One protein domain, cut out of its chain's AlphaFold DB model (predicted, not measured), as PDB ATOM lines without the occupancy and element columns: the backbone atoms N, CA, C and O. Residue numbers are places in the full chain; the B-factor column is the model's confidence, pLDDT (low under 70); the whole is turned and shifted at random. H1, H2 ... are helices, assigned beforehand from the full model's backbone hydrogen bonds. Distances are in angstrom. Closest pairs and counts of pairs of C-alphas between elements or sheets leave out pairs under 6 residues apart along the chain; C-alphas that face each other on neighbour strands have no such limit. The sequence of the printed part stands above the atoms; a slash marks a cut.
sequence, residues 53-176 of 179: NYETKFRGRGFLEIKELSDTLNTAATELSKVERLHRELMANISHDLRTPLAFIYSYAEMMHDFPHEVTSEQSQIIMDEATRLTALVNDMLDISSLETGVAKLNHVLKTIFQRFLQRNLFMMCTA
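Overview. This is residues 53 to 176 of the 179 residues of the protein "Histidine kinase" of Clostridium sp. (UniProt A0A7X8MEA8). A long, narrow V of two helices: H1 and H2 form a helical hairpin, side by side near their link and spreading toward the far ends, with residues 53 to 63 folding back along the first part of H1. The printed part has 124 residues, all helix in class, with H1 then H2 and no named strand. It is extended, with a radius of gyration of the C-alphas of 26.9 A, and flat, spanning 88 by 47 by 13 A.

Arrangement. H1, residues 64 to 114, touches H2, residues 121 to 174, with residues 98 to 112 alone, and H2 touches it with residues 123 to 137 alone. The closest C-alphas, of Ile 105 and Ile 127, are 5.0 A apart. They run opposite ways at a shallow tilt of 25 degrees. Every O i to N i+4 pair is within hydrogen-bond range in H2, and 46 of 47 in H1.

Along the chain. H1 measures 74.2 A from C-alpha 64 at (-105.799, -123.000, -42.810). H2 measures 78.5 A, ending at C-alpha 174 at (-99.600, -140.914, -10.634).

Size, cuts and confidence. The printed part has no cut, and the H1 to H2 link is short. Residues 142 to 176 stand free. Residues 148 to 156 and 169 to 176 are among those with pLDDT under 70.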
ATOM      1  N   ASN A  53    -116.500-102.232 -31.404       86.12
ATOM      2  CA  ASN A  53    -116.886-102.305 -32.811       86.12
ATOM      3  C   ASN A  53    -117.061-103.770 -33.248       86.12
ATOM      4  O   ASN A  53    -116.129-104.423 -33.729       86.12
ATOM      5  N   TYR A  54    -118.281-104.277 -33.076       87.19
ATOM      6  CA  TYR A  54    -118.650-105.665 -33.375       87.19
ATOM      7  C   TYR A  54    -118.964-105.934 -34.858       87.19
ATOM      8  O   TYR A  54    -119.222-107.075 -35.225       87.19
ATOM      9  N   GLU A  55    -118.907-104.922 -35.732       80.62
ATOM     10  CA  GLU A  55    -119.144-105.078 -37.181       80.62
ATOM     11  C   GLU A  55    -117.873-105.427 -37.976       80.62
ATOM     12  O   GLU A  55    -117.872-105.491 -39.212       80.62
ATOM     13  N   THR A  56    -116.763-105.653 -37.277       79.81
ATOM     14  CA  THR A  56    -115.474-105.968 -37.892       79.81
ATOM     15  C   THR A  56    -115.487-107.357 -38.533       79.81
ATOM     16  O   THR A  56    -115.934-108.339 -37.945       79.81
ATOM     17  N   LYS A  57    -114.991-107.449 -39.776       81.25
ATOM     18  CA  LYS A  57    -114.872-108.715 -40.514       81.25
ATOM     19  C   LYS A  57    -113.422-109.173 -40.547       81.25
ATOM     20  O   LYS A  57    -112.579-108.535 -41.179       81.25
ATOM     21  N   PHE A  58    -113.153-110.323 -39.949       83.62
ATOM     22  CA  PHE A  58    -111.850-110.975 -39.967       83.62
ATOM     23  C   PHE A  58    -111.723-111.801 -41.250       83.62
ATOM     24  O   PHE A  58    -112.405-112.809 -41.431       83.62
ATOM     25  N   ARG A  59    -110.878-111.360 -42.190       76.88
ATOM     26  CA  ARG A  59    -110.603-112.086 -43.442       76.88
ATOM     27  C   ARG A  59    -109.286-112.844 -43.327       76.88
ATOM     28  O   ARG A  59    -108.229-112.295 -43.630       76.88
ATOM     29  N   GLY A  60    -109.358-114.117 -42.953       71.50
ATOM     30  CA  GLY A  60    -108.206-115.013 -42.996       71.50
ATOM     31  C   GLY A  60    -107.860-115.367 -44.440       71.50
ATOM     32  O   GLY A  60    -108.657-115.982 -45.145       71.50
ATOM     33  N   ARG A  61    -106.677-114.958 -44.904       68.62
ATOM     34  CA  ARG A  61    -106.087-115.407 -46.176       68.62
ATOM     35  C   ARG A  61    -104.790-116.153 -45.875       68.62
ATOM     36  O   ARG A  61    -104.058-115.741 -44.982       68.62
ATOM     37  N   GLY A  62    -104.486-117.193 -46.648       76.12
ATOM     38  CA  GLY A  62    -103.262-117.984 -46.488       76.12
ATOM     39  C   GLY A  62    -103.520-119.326 -45.806       76.12
ATOM     40  O   GLY A  62    -104.323-120.108 -46.306       76.12
ATOM     41  N   PHE A  63    -102.807-119.588 -44.709       79.75
ATOM     42  CA  PHE A  63    -102.830-120.857 -43.973       79.75
ATOM     43  C   PHE A  63    -104.212-121.190 -43.391       79.75
ATOM     44  O   PHE A  63    -104.978-120.292 -43.024       79.75
ATOM     45  N   LEU A  64    -104.513-122.489 -43.293       85.75
ATOM     46  CA  LEU A  64    -105.799-123.000 -42.810       85.75
ATOM     47  C   LEU A  64    -106.089-122.528 -41.378       85.75
ATOM     48  O   LEU A  64    -107.191-122.069 -41.096       85.75
ATOM     49  N   GLU A  65    -105.077-122.539 -40.517       87.56
ATOM     50  CA  GLU A  65    -105.156-122.154 -39.107       87.56
ATOM     51  C   GLU A  65    -105.526-120.671 -38.939       87.56
ATOM     52  O   GLU A  65    -106.307-120.300 -38.064       87.56
ATOM     53  N   ILE A  66    -105.015-119.797 -39.818       87.31
ATOM     54  CA  ILE A  66    -105.334-118.358 -39.807       87.31
ATOM     55  C   ILE A  66    -106.785-118.131 -40.244       87.31
ATOM     56  O   ILE A  66    -107.471-117.242 -39.725       87.31
ATOM     57  N   LYS A  67    -107.267-118.932 -41.200       88.38
ATOM     58  CA  LYS A  67    -108.665-118.904 -41.633       88.38
ATOM     59  C   LYS A  67    -109.597-119.375 -40.518       88.38
ATOM     60  O   LYS A  67    -110.558-118.674 -40.228       88.38
ATOM     61  N   GLU A  68    -109.291-120.488 -39.861       90.88
ATOM     62  CA  GLU A  68    -110.087-121.018 -38.746       90.88
ATOM     63  C   GLU A  68    -110.162-120.034 -37.568       90.88
ATOM     64  O   GLU A  68    -111.244-119.775 -37.033       90.88
ATOM     65  N   LEU A  69    -109.038-119.393 -37.228       90.94
ATOM     66  CA  LEU A  69    -109.011-118.316 -36.237       90.94
ATOM     67  C   LEU A  69    -109.918-117.147 -36.646       90.94
ATOM     68  O   LEU A  69    -110.677-116.631 -35.828       90.94
ATOM     69  N   SER A  70    -109.855-116.735 -37.913       91.12
ATOM     70  CA  SER A  70    -110.691-115.647 -38.432       91.12
ATOM     71  C   SER A  70    -112.180-116.000 -38.387       91.12
ATOM     72  O   SER A  70    -112.990-115.173 -37.979       91.12
ATOM     73  N   ASP A  71    -112.544-117.227 -38.761       92.12
ATOM     74  CA  ASP A  71    -113.927-117.720 -38.734       92.12
ATOM     75  C   ASP A  71    -114.462-117.785 -37.286       92.12
ATOM     76  O   ASP A  71    -115.585-117.354 -37.005       92.12
ATOM     77  N   THR A  72    -113.622-118.214 -36.339       92.31
ATOM     78  CA  THR A  72    -113.939-118.208 -34.900       92.31
ATOM     79  C   THR A  72    -114.156-116.786 -34.375       92.31
ATOM     80  O   THR A  72    -115.148-116.520 -33.695       92.31
ATOM     81  N   LEU A  73    -113.275-115.843 -34.728       92.06
ATOM     82  CA  LEU A  73    -113.406-114.435 -34.332       92.06
ATOM     83  C   LEU A  73    -114.646-113.770 -34.939       92.06
ATOM     84  O   LEU A  73    -115.329-113.023 -34.245       92.06
ATOM     85  N   ASN A  74    -114.982-114.070 -36.195       92.75
ATOM     86  CA  ASN A  74    -116.217-113.588 -36.823       92.75
ATOM     87  C   ASN A  74    -117.466-114.096 -36.088       92.75
ATOM     88  O   ASN A  74    -118.422-113.343 -35.891       92.75
ATOM     89  N   THR A  75    -117.455-115.361 -35.665       93.56
ATOM     90  CA  THR A  75    -118.555-115.946 -34.886       93.56
ATOM     91  C   THR A  75    -118.690-115.236 -33.540       93.56
ATOM     92  O   THR A  75    -119.778-114.783 -33.192       93.56
ATOM     93  N   ALA A  76    -117.579-115.039 -32.824       92.44
ATOM     94  CA  ALA A  76    -117.566-114.309 -31.557       92.44
ATOM     95  C   ALA A  76    -118.045-112.854 -31.712       92.44
ATOM     96  O   ALA A  76    -118.844-112.386 -30.905       92.44
ATOM     97  N   ALA A  77    -117.611-112.155 -32.765       93.00
ATOM     98  CA  ALA A  77    -118.062-110.797 -33.068       93.00
ATOM     99  C   ALA A  77    -119.575-110.740 -33.334       93.00
ATOM    100  O   ALA A  77    -120.258-109.843 -32.840       93.00
ATOM    101  N   THR A  78    -120.113-111.727 -34.053       93.19
ATOM    102  CA  THR A  78    -121.551-111.830 -34.346       93.19
ATOM    103  C   THR A  78    -122.371-112.065 -33.079       93.19
ATOM    104  O   THR A  78    -123.366-111.375 -32.853       93.19
ATOM    105  N   GLU A  79    -121.947-112.998 -32.224       93.12
ATOM    106  CA  GLU A  79    -122.629-113.262 -30.954       93.12
ATOM    107  C   GLU A  79    -122.559-112.054 -30.017       93.12
ATOM    108  O   GLU A  79    -123.565-111.677 -29.417       93.12
ATOM    109  N   LEU A  80    -121.412-111.378 -29.947       92.81
ATOM    110  CA  LEU A  80    -121.263-110.178 -29.129       92.81
ATOM    111  C   LEU A  80    -122.141-109.024 -29.634       92.81
ATOM    112  O   LEU A  80    -122.823-108.380 -28.841       92.81
ATOM    113  N   SER A  81    -122.219-108.828 -30.954       92.56
ATOM    114  CA  SER A  81    -123.146-107.874 -31.579       92.56
ATOM    115  C   SER A  81    -124.609-108.178 -31.235       92.56
ATOM    116  O   SER A  81    -125.395-107.275 -30.939       92.56
ATOM    117  N   LYS A  82    -124.986-109.462 -31.222       93.38
ATOM    118  CA  LYS A  82    -126.333-109.909 -30.851       93.38
ATOM    119  C   LYS A  82    -126.642-109.633 -29.380       93.38
ATOM    120  O   LYS A  82    -127.718-109.108 -29.103       93.38
ATOM    121  N   VAL A  83    -125.726-109.959 -28.466       91.56
ATOM    122  CA  VAL A  83    -125.870-109.665 -27.028       91.56
ATOM    123  C   VAL A  83    -126.046-108.167 -26.811       91.56
ATOM    124  O   VAL A  83    -126.991-107.744 -26.153       91.56
ATOM    125  N   GLU A  84    -125.198-107.362 -27.439       91.25
ATOM    126  CA  GLU A  84    -125.252-105.911 -27.331       91.25
ATOM    127  C   GLU A  84    -126.566-105.334 -27.903       91.25
ATOM    128  O   GLU A  84    -127.161-104.416 -27.336       91.25
ATOM    129  N   ARG A  85    -127.088-105.892 -29.004       92.88
ATOM    130  CA  ARG A  85    -128.405-105.508 -29.532       92.88
ATOM    131  C   ARG A  85    -129.535-105.833 -28.553       92.88
ATOM    132  O   ARG A  85    -130.374-104.971 -28.316       92.88
ATOM    133  N   LEU A  86    -129.544-107.040 -27.987       92.19
ATOM    134  CA  LEU A  86    -130.547-107.451 -26.998       92.19
ATOM    135  C   LEU A  86    -130.486-106.577 -25.743       92.19
ATOM    136  O   LEU A  86    -131.523-106.177 -25.226       92.19
ATOM    137  N   HIS A  87    -129.281-106.227 -25.296       91.06
ATOM    138  CA  HIS A  87    -129.080-105.310 -24.182       91.06
ATOM    139  C   HIS A  87    -129.697-103.930 -24.468       91.06
ATOM    140  O   HIS A  87    -130.444-103.407 -23.643       91.06
ATOM    141  N   ARG A  88    -129.483-103.364 -25.664       92.88
ATOM    142  CA  ARG A  88    -130.128-102.100 -26.062       92.88
ATOM    143  C   ARG A  88    -131.651-102.196 -26.147       92.88
ATOM    144  O   ARG A  88    -132.330-101.274 -25.704       92.88
ATOM    145  N   GLU A  89    -132.183-103.282 -26.708       94.12
ATOM    146  CA  GLU A  89    -133.631-103.530 -26.777       94.12
ATOM    147  C   GLU A  89    -134.240-103.622 -25.367       94.12
ATOM    148  O   GLU A  89    -135.255-102.984 -25.095       94.12
ATOM    149  N   LEU A  90    -133.578-104.325 -24.442       90.75
ATOM    150  CA  LEU A  90    -133.978-104.397 -23.037       90.75
ATOM    151  C   LEU A  90    -134.002-103.010 -22.383       90.75
ATOM    152  O   LEU A  90    -135.005-102.639 -21.781       90.75
ATOM    153  N   MET A  91    -132.931-102.225 -22.530       91.81
ATOM    154  CA  MET A  91    -132.858-100.878 -21.948       91.81
ATOM    155  C   MET A  91    -133.930 -99.939 -22.513       91.81
ATOM    156  O   MET A  91    -134.506 -99.138 -21.771       91.81
ATOM    157  N   ALA A  92    -134.232-100.046 -23.809       93.25
ATOM    158  CA  ALA A  92    -135.304 -99.284 -24.440       93.25
ATOM    159  C   ALA A  92    -136.681 -99.667 -23.874       93.25
ATOM    160  O   ALA A  92    -137.463 -98.777 -23.530       93.25
ATOM    161  N   ASN A  93    -136.948-100.967 -23.717       91.25
ATOM    162  CA  ASN A  93    -138.204-101.469 -23.160       91.25
ATOM    163  C   ASN A  93    -138.378-101.052 -21.695       91.25
ATOM    164  O   ASN A  93    -139.415-100.499 -21.343       91.25
ATOM    165  N   ILE A  94    -137.341-101.200 -20.863       91.12
ATOM    166  CA  ILE A  94    -137.367-100.734 -19.467       91.12
ATOM    167  C   ILE A  94    -137.671 -99.234 -19.415       91.12
ATOM    168  O   ILE A  94    -138.553 -98.795 -18.682       91.12
ATOM    169  N   SER A  95    -136.985 -98.429 -20.231       92.44
ATOM    170  CA  SER A  95    -137.208 -96.979 -20.262       92.44
ATOM    171  C   SER A  95    -138.649 -96.618 -20.644       92.44
ATOM    172  O   SER A  95    -139.213 -95.660 -20.112       92.44
ATOM    173  N   HIS A  96    -139.252 -97.368 -21.568       93.62
ATOM    174  CA  HIS A  96    -140.645 -97.195 -21.965       93.62
ATOM    175  C   HIS A  96    -141.610 -97.554 -20.823       93.62
ATOM    176  O   HIS A  96    -142.512 -96.776 -20.492       93.62
ATOM    177  N   ASP A  97    -141.377 -98.693 -20.179       93.38
ATOM    178  CA  ASP A  97    -142.245 -99.228 -19.133       93.38
ATOM    179  C   ASP A  97    -142.163 -98.433 -17.829       93.38
ATOM    180  O   ASP A  97    -143.141 -98.408 -17.091       93.38
ATOM    181  N   LEU A  98    -141.059 -97.720 -17.581       94.75
ATOM    182  CA  LEU A  98    -140.926 -96.753 -16.484       94.75
ATOM    183  C   LEU A  98    -141.554 -95.385 -16.808       94.75
ATOM    184  O   LEU A  98    -142.020 -94.684 -15.911       94.75
ATOM    185  N   ARG A  99    -141.580 -94.968 -18.081       93.56
ATOM    186  CA  ARG A  99    -142.137 -93.660 -18.469       93.56
ATOM    187  C   ARG A  99    -143.646 -93.597 -18.261       93.56
ATOM    188  O   ARG A  99    -144.149 -92.577 -17.807       93.56
ATOM    189  N   THR A 100    -144.350 -94.667 -18.616       95.31
ATOM    190  CA  THR A 100    -145.813 -94.760 -18.494       95.31
ATOM    191  C   THR A 100    -146.297 -94.508 -17.057       95.31
ATOM    192  O   THR A 100    -147.077 -93.574 -16.864       95.31
ATOM    193  N   PRO A 101    -145.803 -95.237 -16.036       92.75
ATOM    194  CA  PRO A 101    -146.157 -94.979 -14.651       92.75
ATOM    195  C   PRO A 101    -145.820 -93.575 -14.178       92.75
ATOM    196  O   PRO A 101    -146.621 -92.913 -13.521       92.75
ATOM    197  N   LEU A 102    -144.628 -93.104 -14.534       95.38
ATOM    198  CA  LEU A 102    -144.172 -91.784 -14.134       95.38
ATOM    199  C   LEU A 102    -145.067 -90.680 -14.714       95.38
ATOM    200  O   LEU A 102    -145.360 -89.708 -14.022       95.38
ATOM    201  N   ALA A 103    -145.529 -90.840 -15.957       95.69
ATOM    202  CA  ALA A 103    -146.454 -89.912 -16.594       95.69
ATOM    203  C   ALA A 103    -147.814 -89.871 -15.881       95.69
ATOM    204  O   ALA A 103    -148.347 -88.782 -15.678       95.69
ATOM    205  N   PHE A 104    -148.348 -91.021 -15.453       94.75
ATOM    206  CA  PHE A 104    -149.577 -91.054 -14.657       94.75
ATOM    207  C   PHE A 104    -149.388 -90.362 -13.307       94.75
ATOM    208  O   PHE A 104    -150.165 -89.471 -12.978       94.75
ATOM    209  N   ILE A 105    -148.329 -90.696 -12.560       95.44
ATOM    210  CA  ILE A 105    -148.027 -90.043 -11.276       95.44
ATOM    211  C   ILE A 105    -147.946 -88.525 -11.443       95.44
ATOM    212  O   ILE A 105    -148.558 -87.790 -10.672       95.44
ATOM    213  N   TYR A 106    -147.215 -88.060 -12.460       95.19
ATOM    214  CA  TYR A 106    -147.071 -86.638 -12.744       95.19
ATOM    215  C   TYR A 106    -148.413 -85.983 -13.084       95.19
ATOM    216  O   TYR A 106    -148.751 -84.971 -12.485       95.19
ATOM    217  N   SER A 107    -149.198 -86.581 -13.982       94.44
ATOM    218  CA  SER A 107    -150.491 -86.034 -14.403       94.44
ATOM    219  C   SER A 107    -151.483 -85.927 -13.243       94.44
ATOM    220  O   SER A 107    -152.132 -84.897 -13.089       94.44
ATOM    221  N   TYR A 108    -151.574 -86.945 -12.383       93.00
ATOM    222  CA  TYR A 108    -152.455 -86.886 -11.215       93.00
ATOM    223  C   TYR A 108    -151.948 -85.906 -10.154       93.00
ATOM    224  O   TYR A 108    -152.752 -85.192  -9.557       93.00
ATOM    225  N   ALA A 109    -150.633 -85.816  -9.947       93.00
ATOM    226  CA  ALA A 109    -150.052 -84.821  -9.050       93.00
ATOM    227  C   ALA A 109    -150.286 -83.384  -9.555       93.00
ATOM    228  O   ALA A 109    -150.588 -82.501  -8.755       93.00
ATOM    229  N   GLU A 110    -150.195 -83.160 -10.868       93.25
ATOM    230  CA  GLU A 110    -150.509 -81.888 -11.527       93.25
ATOM    231  C   GLU A 110    -151.993 -81.533 -11.354       93.25
ATOM    232  O   GLU A 110    -152.306 -80.445 -10.879       93.25
ATOM    233  N   MET A 111    -152.913 -82.478 -11.586       90.88
ATOM    234  CA  MET A 111    -154.345 -82.266 -11.334       90.88
ATOM    235  C   MET A 111    -154.640 -81.892  -9.874       90.88
ATOM    236  O   MET A 111    -155.445 -81.001  -9.615       90.88
ATOM    237  N   MET A 112    -153.989 -82.552  -8.911       91.25
ATOM    238  CA  MET A 112    -154.153 -82.231  -7.488       91.25
ATOM    239  C   MET A 112    -153.571 -80.856  -7.126       91.25
ATOM    240  O   MET A 112    -154.063 -80.208  -6.201       91.25
ATOM    241  N   HIS A 113    -152.527 -80.416  -7.832       90.50
ATOM    242  CA  HIS A 113    -151.921 -79.100  -7.651       90.50
ATOM    243  C   HIS A 113    -152.802 -77.978  -8.213       90.50
ATOM    244  O   HIS A 113    -153.021 -76.979  -7.526       90.50
ATOM    245  N   ASP A 114    -153.333 -78.166  -9.421       92.00
ATOM    246  CA  ASP A 114    -154.155 -77.176 -10.120       92.00
ATOM    247  C   ASP A 114    -155.565 -77.058  -9.514       92.00
ATOM    248  O   ASP A 114    -156.136 -75.964  -9.474       92.00
ATOM    249  N   PHE A 115    -156.112 -78.157  -8.973       89.94
ATOM    250  CA  PHE A 115    -157.458 -78.219  -8.385       89.94
ATOM    251  C   PHE A 115    -157.449 -78.727  -6.926       89.94
ATOM    252  O   PHE A 115    -158.025 -79.771  -6.613       89.94
ATOM    253  N   PRO A 116    -156.869 -77.976  -5.968       83.25
ATOM    254  CA  PRO A 116    -156.636 -78.459  -4.602       83.25
ATOM    255  C   PRO A 116    -157.914 -78.716  -3.782       83.25
ATOM    256  O   PRO A 116    -157.858 -79.377  -2.750       83.25
ATOM    257  N   HIS A 117    -159.065 -78.194  -4.215       86.06
ATOM    258  CA  HIS A 117    -160.359 -78.384  -3.542       86.06
ATOM    259  C   HIS A 117    -161.155 -79.565  -4.123       86.06
ATOM    260  O   HIS A 117    -162.189 -79.934  -3.571       86.06
ATOM    261  N   GLU A 118    -160.669 -80.159  -5.216       83.19
ATOM    262  CA  GLU A 118    -161.298 -81.276  -5.932       83.19
ATOM    263  C   GLU A 118    -160.487 -82.573  -5.795       83.19
ATOM    264  O   GLU A 118    -160.771 -83.562  -6.467       83.19
ATOM    265  N   VAL A 119    -159.484 -82.583  -4.908       80.25
ATOM    266  CA  VAL A 119    -158.630 -83.745  -4.668       80.25
ATOM    267  C   VAL A 119    -159.461 -84.907  -4.135       80.25
ATOM    268  O   VAL A 119    -159.996 -84.854  -3.023       80.25
ATOM    269  N   THR A 120    -159.547 -85.983  -4.914       85.62
ATOM    270  CA  THR A 120    -160.260 -87.198  -4.516       85.62
ATOM    271  C   THR A 120    -159.298 -88.236  -3.946       85.62
ATOM    272  O   THR A 120    -158.126 -88.323  -4.320       85.62
ATOM    273  N   SER A 121    -159.806 -89.093  -3.053       87.81
ATOM    274  CA  SER A 121    -159.044 -90.250  -2.560       87.81
ATOM    275  C   SER A 121    -158.606 -91.187  -3.694       87.81
ATOM    276  O   SER A 121    -157.617 -91.896  -3.545       87.81
ATOM    277  N   GLU A 122    -159.331 -91.189  -4.815       88.56
ATOM    278  CA  GLU A 122    -159.023 -91.984  -6.003       88.56
ATOM    279  C   GLU A 122    -157.731 -91.508  -6.684       88.56
ATOM    280  O   GLU A 122    -156.872 -92.329  -6.987       88.56
ATOM    281  N   GLN A 123    -157.526 -90.195  -6.838       87.06
ATOM    282  CA  GLN A 123    -156.302 -89.643  -7.439       87.06
ATOM    283  C   GLN A 123    -155.050 -90.005  -6.627       87.06
ATOM    284  O   GLN A 123    -154.043 -90.441  -7.185       87.06
ATOM    285  N   SER A 124    -155.126 -89.888  -5.297       89.12
ATOM    286  CA  SER A 124    -154.027 -90.290  -4.411       89.12
ATOM    287  C   SER A 124    -153.768 -91.799  -4.458       89.12
ATOM    288  O   SER A 124    -152.615 -92.217  -4.355       89.12
ATOM    289  N   GLN A 125    -154.818 -92.613  -4.612       93.25
ATOM    290  CA  GLN A 125    -154.676 -94.062  -4.740       93.25
ATOM    291  C   GLN A 125    -153.978 -94.434  -6.053       93.25
ATOM    292  O   GLN A 125    -153.060 -95.244  -6.026       93.25
ATOM    293  N   ILE A 126    -154.324 -93.784  -7.170       92.88
ATOM    294  CA  ILE A 126    -153.668 -94.030  -8.464       92.88
ATOM    295  C   ILE A 126    -152.169 -93.708  -8.394       92.88
ATOM    296  O   ILE A 126    -151.347 -94.485  -8.877       92.88
ATOM    297  N   ILE A 127    -151.787 -92.603  -7.743       93.81
ATOM    298  CA  ILE A 127    -150.370 -92.271  -7.526       93.81
ATOM    299  C   ILE A 127    -149.664 -93.363  -6.707       93.81
ATOM    300  O   ILE A 127    -148.552 -93.765  -7.052       93.81
ATOM    301  N   MET A 128    -150.290 -93.852  -5.631       94.94
ATOM    302  CA  MET A 128    -149.732 -94.921  -4.795       94.94
ATOM    303  C   MET A 128    -149.587 -96.244  -5.555       94.94
ATOM    304  O   MET A 128    -148.546 -96.898  -5.452       94.94
ATOM    305  N   ASP A 129    -150.601 -96.627  -6.326       96.12
ATOM    306  CA  ASP A 129    -150.601 -97.852  -7.127       96.12
ATOM    307  C   ASP A 129    -149.483 -97.810  -8.174       96.12
ATOM    308  O   ASP A 129    -148.709 -98.759  -8.318       96.12
ATOM    309  N   GLU A 130    -149.314 -96.670  -8.839       96.19
ATOM    310  CA  GLU A 130    -148.330 -96.531  -9.901       96.19
ATOM    311  C   GLU A 130    -146.894 -96.372  -9.364       96.19
ATOM    312  O   GLU A 130    -145.940 -96.891  -9.952       96.19
ATOM    313  N   ALA A 131    -146.722 -95.769  -8.182       94.88
ATOM    314  CA  ALA A 131    -145.453 -95.787  -7.446       94.88
ATOM    315  C   ALA A 131    -145.078 -97.209  -6.985       94.88
ATOM    316  O   ALA A 131    -143.905 -97.600  -7.014       94.88
ATOM    317  N   THR A 132    -146.076 -98.012  -6.604       95.56
ATOM    318  CA  THR A 132    -145.894 -99.424  -6.239       95.56
ATOM    319  C   THR A 132    -145.478-100.238  -7.464       95.56
ATOM    320  O   THR A 132    -144.525-101.017  -7.398       95.56
ATOM    321  N   ARG A 133    -146.114 -99.993  -8.616       93.69
ATOM    322  CA  ARG A 133    -145.762-100.607  -9.901       93.69
ATOM    323  C   ARG A 133    -144.340-100.260 -10.354       93.69
ATOM    324  O   ARG A 133    -143.604-101.155 -10.763       93.69
ATOM    325  N   LEU A 134    -143.921 -98.998 -10.227       94.62
ATOM    326  CA  LEU A 134    -142.531 -98.587 -10.478       94.62
ATOM    327  C   LEU A 134    -141.540 -99.328  -9.586       94.62
ATOM    328  O   LEU A 134    -140.511 -99.798 -10.064       94.62
ATOM    329  N   THR A 135    -141.858 -99.443  -8.299       92.75
ATOM    330  CA  THR A 135    -140.998-100.136  -7.335       92.75
ATOM    331  C   THR A 135    -140.829-101.609  -7.711       92.75
ATOM    332  O   THR A 135    -139.712-102.120  -7.670       92.75
ATOM    333  N   ALA A 136    -141.905-102.276  -8.141       92.25
ATOM    334  CA  ALA A 136    -141.843-103.648  -8.639       92.25
ATOM    335  C   ALA A 136    -140.939-103.773  -9.881       92.25
ATOM    336  O   ALA A 136    -140.022-104.587  -9.871       92.25
ATOM    337  N   LEU A 137    -141.106-102.904 -10.889       91.31
ATOM    338  CA  LEU A 137    -140.268-102.901 -12.100       91.31
ATOM    339  C   LEU A 137    -138.776-102.684 -11.796       91.31
ATOM    340  O   LEU A 137    -137.911-103.308 -12.412       91.31
ATOM    341  N   VAL A 138    -138.458-101.801 -10.846       91.06
ATOM    342  CA  VAL A 138    -137.074-101.567 -10.412       91.06
ATOM    343  C   VAL A 138    -136.504-102.799  -9.707       91.06
ATOM    344  O   VAL A 138    -135.361-103.168  -9.970       91.06
ATOM    345  N   ASN A 139    -137.285-103.454  -8.847       87.81
ATOM    346  CA  ASN A 139    -136.854-104.683  -8.177       87.81
ATOM    347  C   ASN A 139    -136.612-105.816  -9.181       87.81
ATOM    348  O   ASN A 139    -135.561-106.448  -9.119       87.81
ATOM    349  N   ASP A 140    -137.497-105.992 -10.165       88.69
ATOM    350  CA  ASP A 140    -137.316-106.976 -11.238       88.69
ATOM    351  C   ASP A 140    -136.002-106.728 -12.010       88.69
ATOM    352  O   ASP A 140    -135.262-107.663 -12.330       88.69
ATOM    353  N   MET A 141    -135.645-105.462 -12.262       86.88
ATOM    354  CA  MET A 141    -134.369-105.097 -12.892       86.88
ATOM    355  C   MET A 141    -133.157-105.431 -12.001       86.88
ATOM    356  O   MET A 141    -132.134-105.922 -12.494       86.88
ATOM    357  N   LEU A 142    -133.249-105.166 -10.695       84.44
ATOM    358  CA  LEU A 142    -132.191-105.484  -9.730       84.44
ATOM    359  C   LEU A 142    -131.992-106.994  -9.575       84.44
ATOM    360  O   LEU A 142    -130.848-107.444  -9.447       84.44
ATOM    361  N   ASP A 143    -133.068-107.774  -9.642       84.62
ATOM    362  CA  ASP A 143    -133.018-109.232  -9.606       84.62
ATOM    363  C   ASP A 143    -132.314-109.789 -10.847       84.62
ATOM    364  O   ASP A 143    -131.417-110.624 -10.718       84.62
ATOM    365  N   ILE A 144    -132.617-109.268 -12.042       83.19
ATOM    366  CA  ILE A 144    -131.921-109.649 -13.283       83.19
ATOM    367  C   ILE A 144    -130.416-109.345 -13.186       83.19
ATOM    368  O   ILE A 144    -129.591-110.227 -13.437       83.19
ATOM    369  N   SER A 145    -130.042-108.141 -12.745       80.31
ATOM    370  CA  SER A 145    -128.634-107.750 -12.546       80.31
ATOM    371  C   SER A 145    -127.923-108.635 -11.506       80.31
ATOM    372  O   SER A 145    -126.778-109.071 -11.675       80.31
ATOM    373  N   SER A 146    -128.627-108.985 -10.428       77.75
ATOM    374  CA  SER A 146    -128.109-109.866  -9.379       77.75
ATOM    375  C   SER A 146    -127.926-111.305  -9.873       77.75
ATOM    376  O   SER A 146    -126.937-111.950  -9.516       77.75
ATOM    377  N   LEU A 147    -128.818-111.806 -10.731       76.38
ATOM    378  CA  LEU A 147    -128.694-113.126 -11.350       76.38
ATOM    379  C   LEU A 147    -127.476-113.211 -12.276       76.38
ATOM    380  O   LEU A 147    -126.739-114.194 -12.198       76.38
ATOM    381  N   GLU A 148    -127.197-112.187 -13.085       69.12
ATOM    382  CA  GLU A 148    -126.002-112.158 -13.945       69.12
ATOM    383  C   GLU A 148    -124.704-112.282 -13.127       69.12
ATOM    384  O   GLU A 148    -123.817-113.084 -13.445       69.12
ATOM    385  N   THR A 149    -124.610-111.558 -12.008       68.75
ATOM    386  CA  THR A 149    -123.438-111.630 -11.119       68.75
ATOM    387  C   THR A 149    -123.387-112.926 -10.297       68.75
ATOM    388  O   THR A 149    -122.302-113.457 -10.027       68.75
ATOM    389  N   GLY A 150    -124.544-113.477  -9.919       69.12
ATOM    390  CA  GLY A 150    -124.677-114.735  -9.185       69.12
ATOM    391  C   GLY A 150    -124.291-115.958 -10.019       69.12
ATOM    392  O   GLY A 150    -123.529-116.808  -9.552       69.12
ATOM    393  N   VAL A 151    -124.734-116.019 -11.279       62.53
ATOM    394  CA  VAL A 151    -124.354-117.069 -12.240       62.53
ATOM    395  C   VAL A 151    -122.847-117.041 -12.502       62.53
ATOM    396  O   VAL A 151    -122.204-118.095 -12.511       62.53
ATOM    397  N   ALA A 152    -122.248-115.852 -12.618       60.09
ATOM    398  CA  ALA A 152    -120.800-115.706 -12.765       60.09
ATOM    399  C   ALA A 152    -120.027-116.271 -11.554       60.09
ATOM    400  O   ALA A 152    -119.043-116.999 -11.726       60.09
ATOM    401  N   LYS A 153    -120.497-116.010 -10.324       60.56
ATOM    402  CA  LYS A 153    -119.913-116.578  -9.093       60.56
ATOM    403  C   LYS A 153    -120.072-118.096  -9.023       60.56
ATOM    404  O   LYS A 153    -119.104-118.790  -8.704       60.56
ATOM    405  N   LEU A 154    -121.254-118.624  -9.340       64.94
ATOM    406  CA  LEU A 154    -121.523-120.063  -9.287       64.94
ATOM    407  C   LEU A 154    -120.653-120.836 -10.288       64.94
ATOM    408  O   LEU A 154    -120.067-121.859  -9.932       64.94
ATOM    409  N   ASN A 155    -120.489-120.310 -11.507       66.38
ATOM    410  CA  ASN A 155    -119.628-120.903 -12.532       66.38
ATOM    411  C   ASN A 155    -118.147-120.908 -12.100       66.38
ATOM    412  O   ASN A 155    -117.450-121.914 -12.243       66.38
ATOM    413  N   HIS A 156    -117.668-119.829 -11.472       62.97
ATOM    414  CA  HIS A 156    -116.305-119.774 -10.935       62.97
ATOM    415  C   HIS A 156    -116.070-120.817  -9.827       62.97
ATOM    416  O   HIS A 156    -115.029-121.485  -9.797       62.97
ATOM    417  N   VAL A 157    -117.037-120.994  -8.923       71.19
ATOM    418  CA  VAL A 157    -116.970-121.999  -7.850       71.19
ATOM    419  C   VAL A 157    -116.983-123.417  -8.428       71.19
ATOM    420  O   VAL A 157    -116.111-124.213  -8.077       71.19
ATOM    421  N   LEU A 158    -117.887-123.721  -9.364       70.12
ATOM    422  CA  LEU A 158    -117.954-125.018 -10.051       70.12
ATOM    423  C   LEU A 158    -116.650-125.352 -10.780       70.12
ATOM    424  O   LEU A 158    -116.116-126.446 -10.601       70.12
ATOM    425  N   LYS A 159    -116.083-124.397 -11.525       69.75
ATOM    426  CA  LYS A 159    -114.795-124.569 -12.212       69.75
ATOM    427  C   LYS A 159    -113.661-124.847 -11.223       69.75
ATOM    428  O   LYS A 159    -112.852-125.741 -11.448       69.75
ATOM    429  N   THR A 160    -113.643-124.144 -10.092       69.75
ATOM    430  CA  THR A 160    -112.636-124.339  -9.036       69.75
ATOM    431  C   THR A 160    -112.758-125.715  -8.376       69.75
ATOM    432  O   THR A 160    -111.749-126.388  -8.156       69.75
ATOM    433  N   ILE A 161    -113.981-126.159  -8.077       76.56
ATOM    434  CA  ILE A 161    -114.247-127.474  -7.477       76.56
ATOM    435  C   ILE A 161    -113.879-128.591  -8.457       76.56
ATOM    436  O   ILE A 161    -113.171-129.524  -8.077       76.56
ATOM    437  N   PHE A 162    -114.293-128.476  -9.719       75.88
ATOM    438  CA  PHE A 162    -113.983-129.455 -10.758       75.88
ATOM    439  C   PHE A 162    -112.474-129.551 -11.018       75.88
ATOM    440  O   PHE A 162    -111.924-130.647 -11.094       75.88
ATOM    441  N   GLN A 163    -111.770-128.419 -11.052       75.69
ATOM    442  CA  GLN A 163    -110.320-128.384 -11.235       75.69
ATOM    443  C   GLN A 163    -109.562-128.980 -10.039       75.69
ATOM    444  O   GLN A 163    -108.601-129.727 -10.231       75.69
ATOM    445  N   ARG A 164    -110.031-128.745  -8.806       70.50
ATOM    446  CA  ARG A 164    -109.504-129.422  -7.607       70.50
ATOM    447  C   ARG A 164    -109.778-130.927  -7.621       70.50
ATOM    448  O   ARG A 164    -108.921-131.700  -7.203       70.50
ATOM    449  N   PHE A 165    -110.940-131.356  -8.109       76.06
ATOM    450  CA  PHE A 165    -111.280-132.774  -8.240       76.06
ATOM    451  C   PHE A 165    -110.413-133.478  -9.295       76.06
ATOM    452  O   PHE A 165    -109.898-134.565  -9.035       76.06
ATOM    453  N   LEU A 166    -110.191-132.841 -10.447       75.50
ATOM    454  CA  LEU A 166    -109.293-133.330 -11.495       75.50
ATOM    455  C   LEU A 166    -107.846-133.433 -11.004       75.50
ATOM    456  O   LEU A 166    -107.235-134.482 -11.172       75.50
ATOM    457  N   GLN A 167    -107.313-132.406 -10.332       72.12
ATOM    458  CA  GLN A 167    -105.957-132.476  -9.773       72.12
ATOM    459  C   GLN A 167    -105.814-133.567  -8.710       72.12
ATOM    460  O   GLN A 167    -104.799-134.256  -8.680       72.12
ATOM    461  N   ARG A 168    -106.832-133.766  -7.865       72.44
ATOM    462  CA  ARG A 168    -106.789-134.797  -6.823       72.44
ATOM    463  C   ARG A 168    -106.834-136.216  -7.394       72.44
ATOM    464  O   ARG A 168    -106.111-137.072  -6.896       72.44
ATOM    465  N   ASN A 169    -107.628-136.466  -8.436       67.25
ATOM    466  CA  ASN A 169    -107.665-137.778  -9.094       67.25
ATOM    467  C   ASN A 169    -106.426-138.038  -9.962       67.25
ATOM    468  O   ASN A 169    -105.907-139.148  -9.949       67.25
ATOM    469  N   LEU A 170    -105.903-137.019 -10.653       65.31
ATOM    470  CA  LEU A 170    -104.676-137.148 -11.444       65.31
ATOM    471  C   LEU A 170    -103.450-137.417 -10.551       65.31
ATOM    472  O   LEU A 170    -102.605-138.240 -10.888       65.31
ATOM    473  N   PHE A 171    -103.382-136.781  -9.375       60.72
ATOM    474  CA  PHE A 171    -102.332-137.034  -8.385       60.72
ATOM    475  C   PHE A 171    -102.411-138.454  -7.803       60.72
ATOM    476  O   PHE A 171    -101.387-139.116  -7.677       60.72
ATOM    477  N   MET A 172    -103.621-138.947  -7.513       62.47
ATOM    478  CA  MET A 172    -103.831-140.303  -6.990       62.47
ATOM    479  C   MET A 172    -103.472-141.392  -8.021       62.47
ATOM    480  O   MET A 172    -102.975-142.453  -7.649       62.47
ATOM    481  N   MET A 173    -103.665-141.110  -9.314       59.81
ATOM    482  CA  MET A 173    -103.306-142.011 -10.414       59.81
ATOM    483  C   MET A 173    -101.785-142.070 -10.647       59.81
ATOM    484  O   MET A 173    -101.246-143.161 -10.801       59.81
ATOM    485  N   CYS A 174    -101.070-140.940 -10.554       58.88
ATOM    486  CA  CYS A 174     -99.600-140.914 -10.634       58.88
ATOM    487  C   CYS A 174     -98.910-141.650  -9.469       58.88
ATOM    488  O   CYS A 174     -97.817-142.181  -9.636       58.88
ATOM    489  N   THR A 175     -99.523-141.695  -8.282       57.97
ATOM    490  CA  THR A 175     -98.956-142.418  -7.129       57.97
ATOM    491  C   THR A 175     -99.168-143.934  -7.181       57.97
ATOM    492  O   THR A 175     -98.520-144.649  -6.423       57.97
ATOM    493  N   ALA A 176    -100.049-144.430  -8.057       54.97
ATOM    494  CA  ALA A 176    -100.343-145.858  -8.196       54.97
ATOM    495  C   ALA A 176     -99.423-146.590  -9.198       54.97
ATOM    496  O   ALA A 176     -99.400-147.813  -9.193       54.97
TER     497      ALA A 176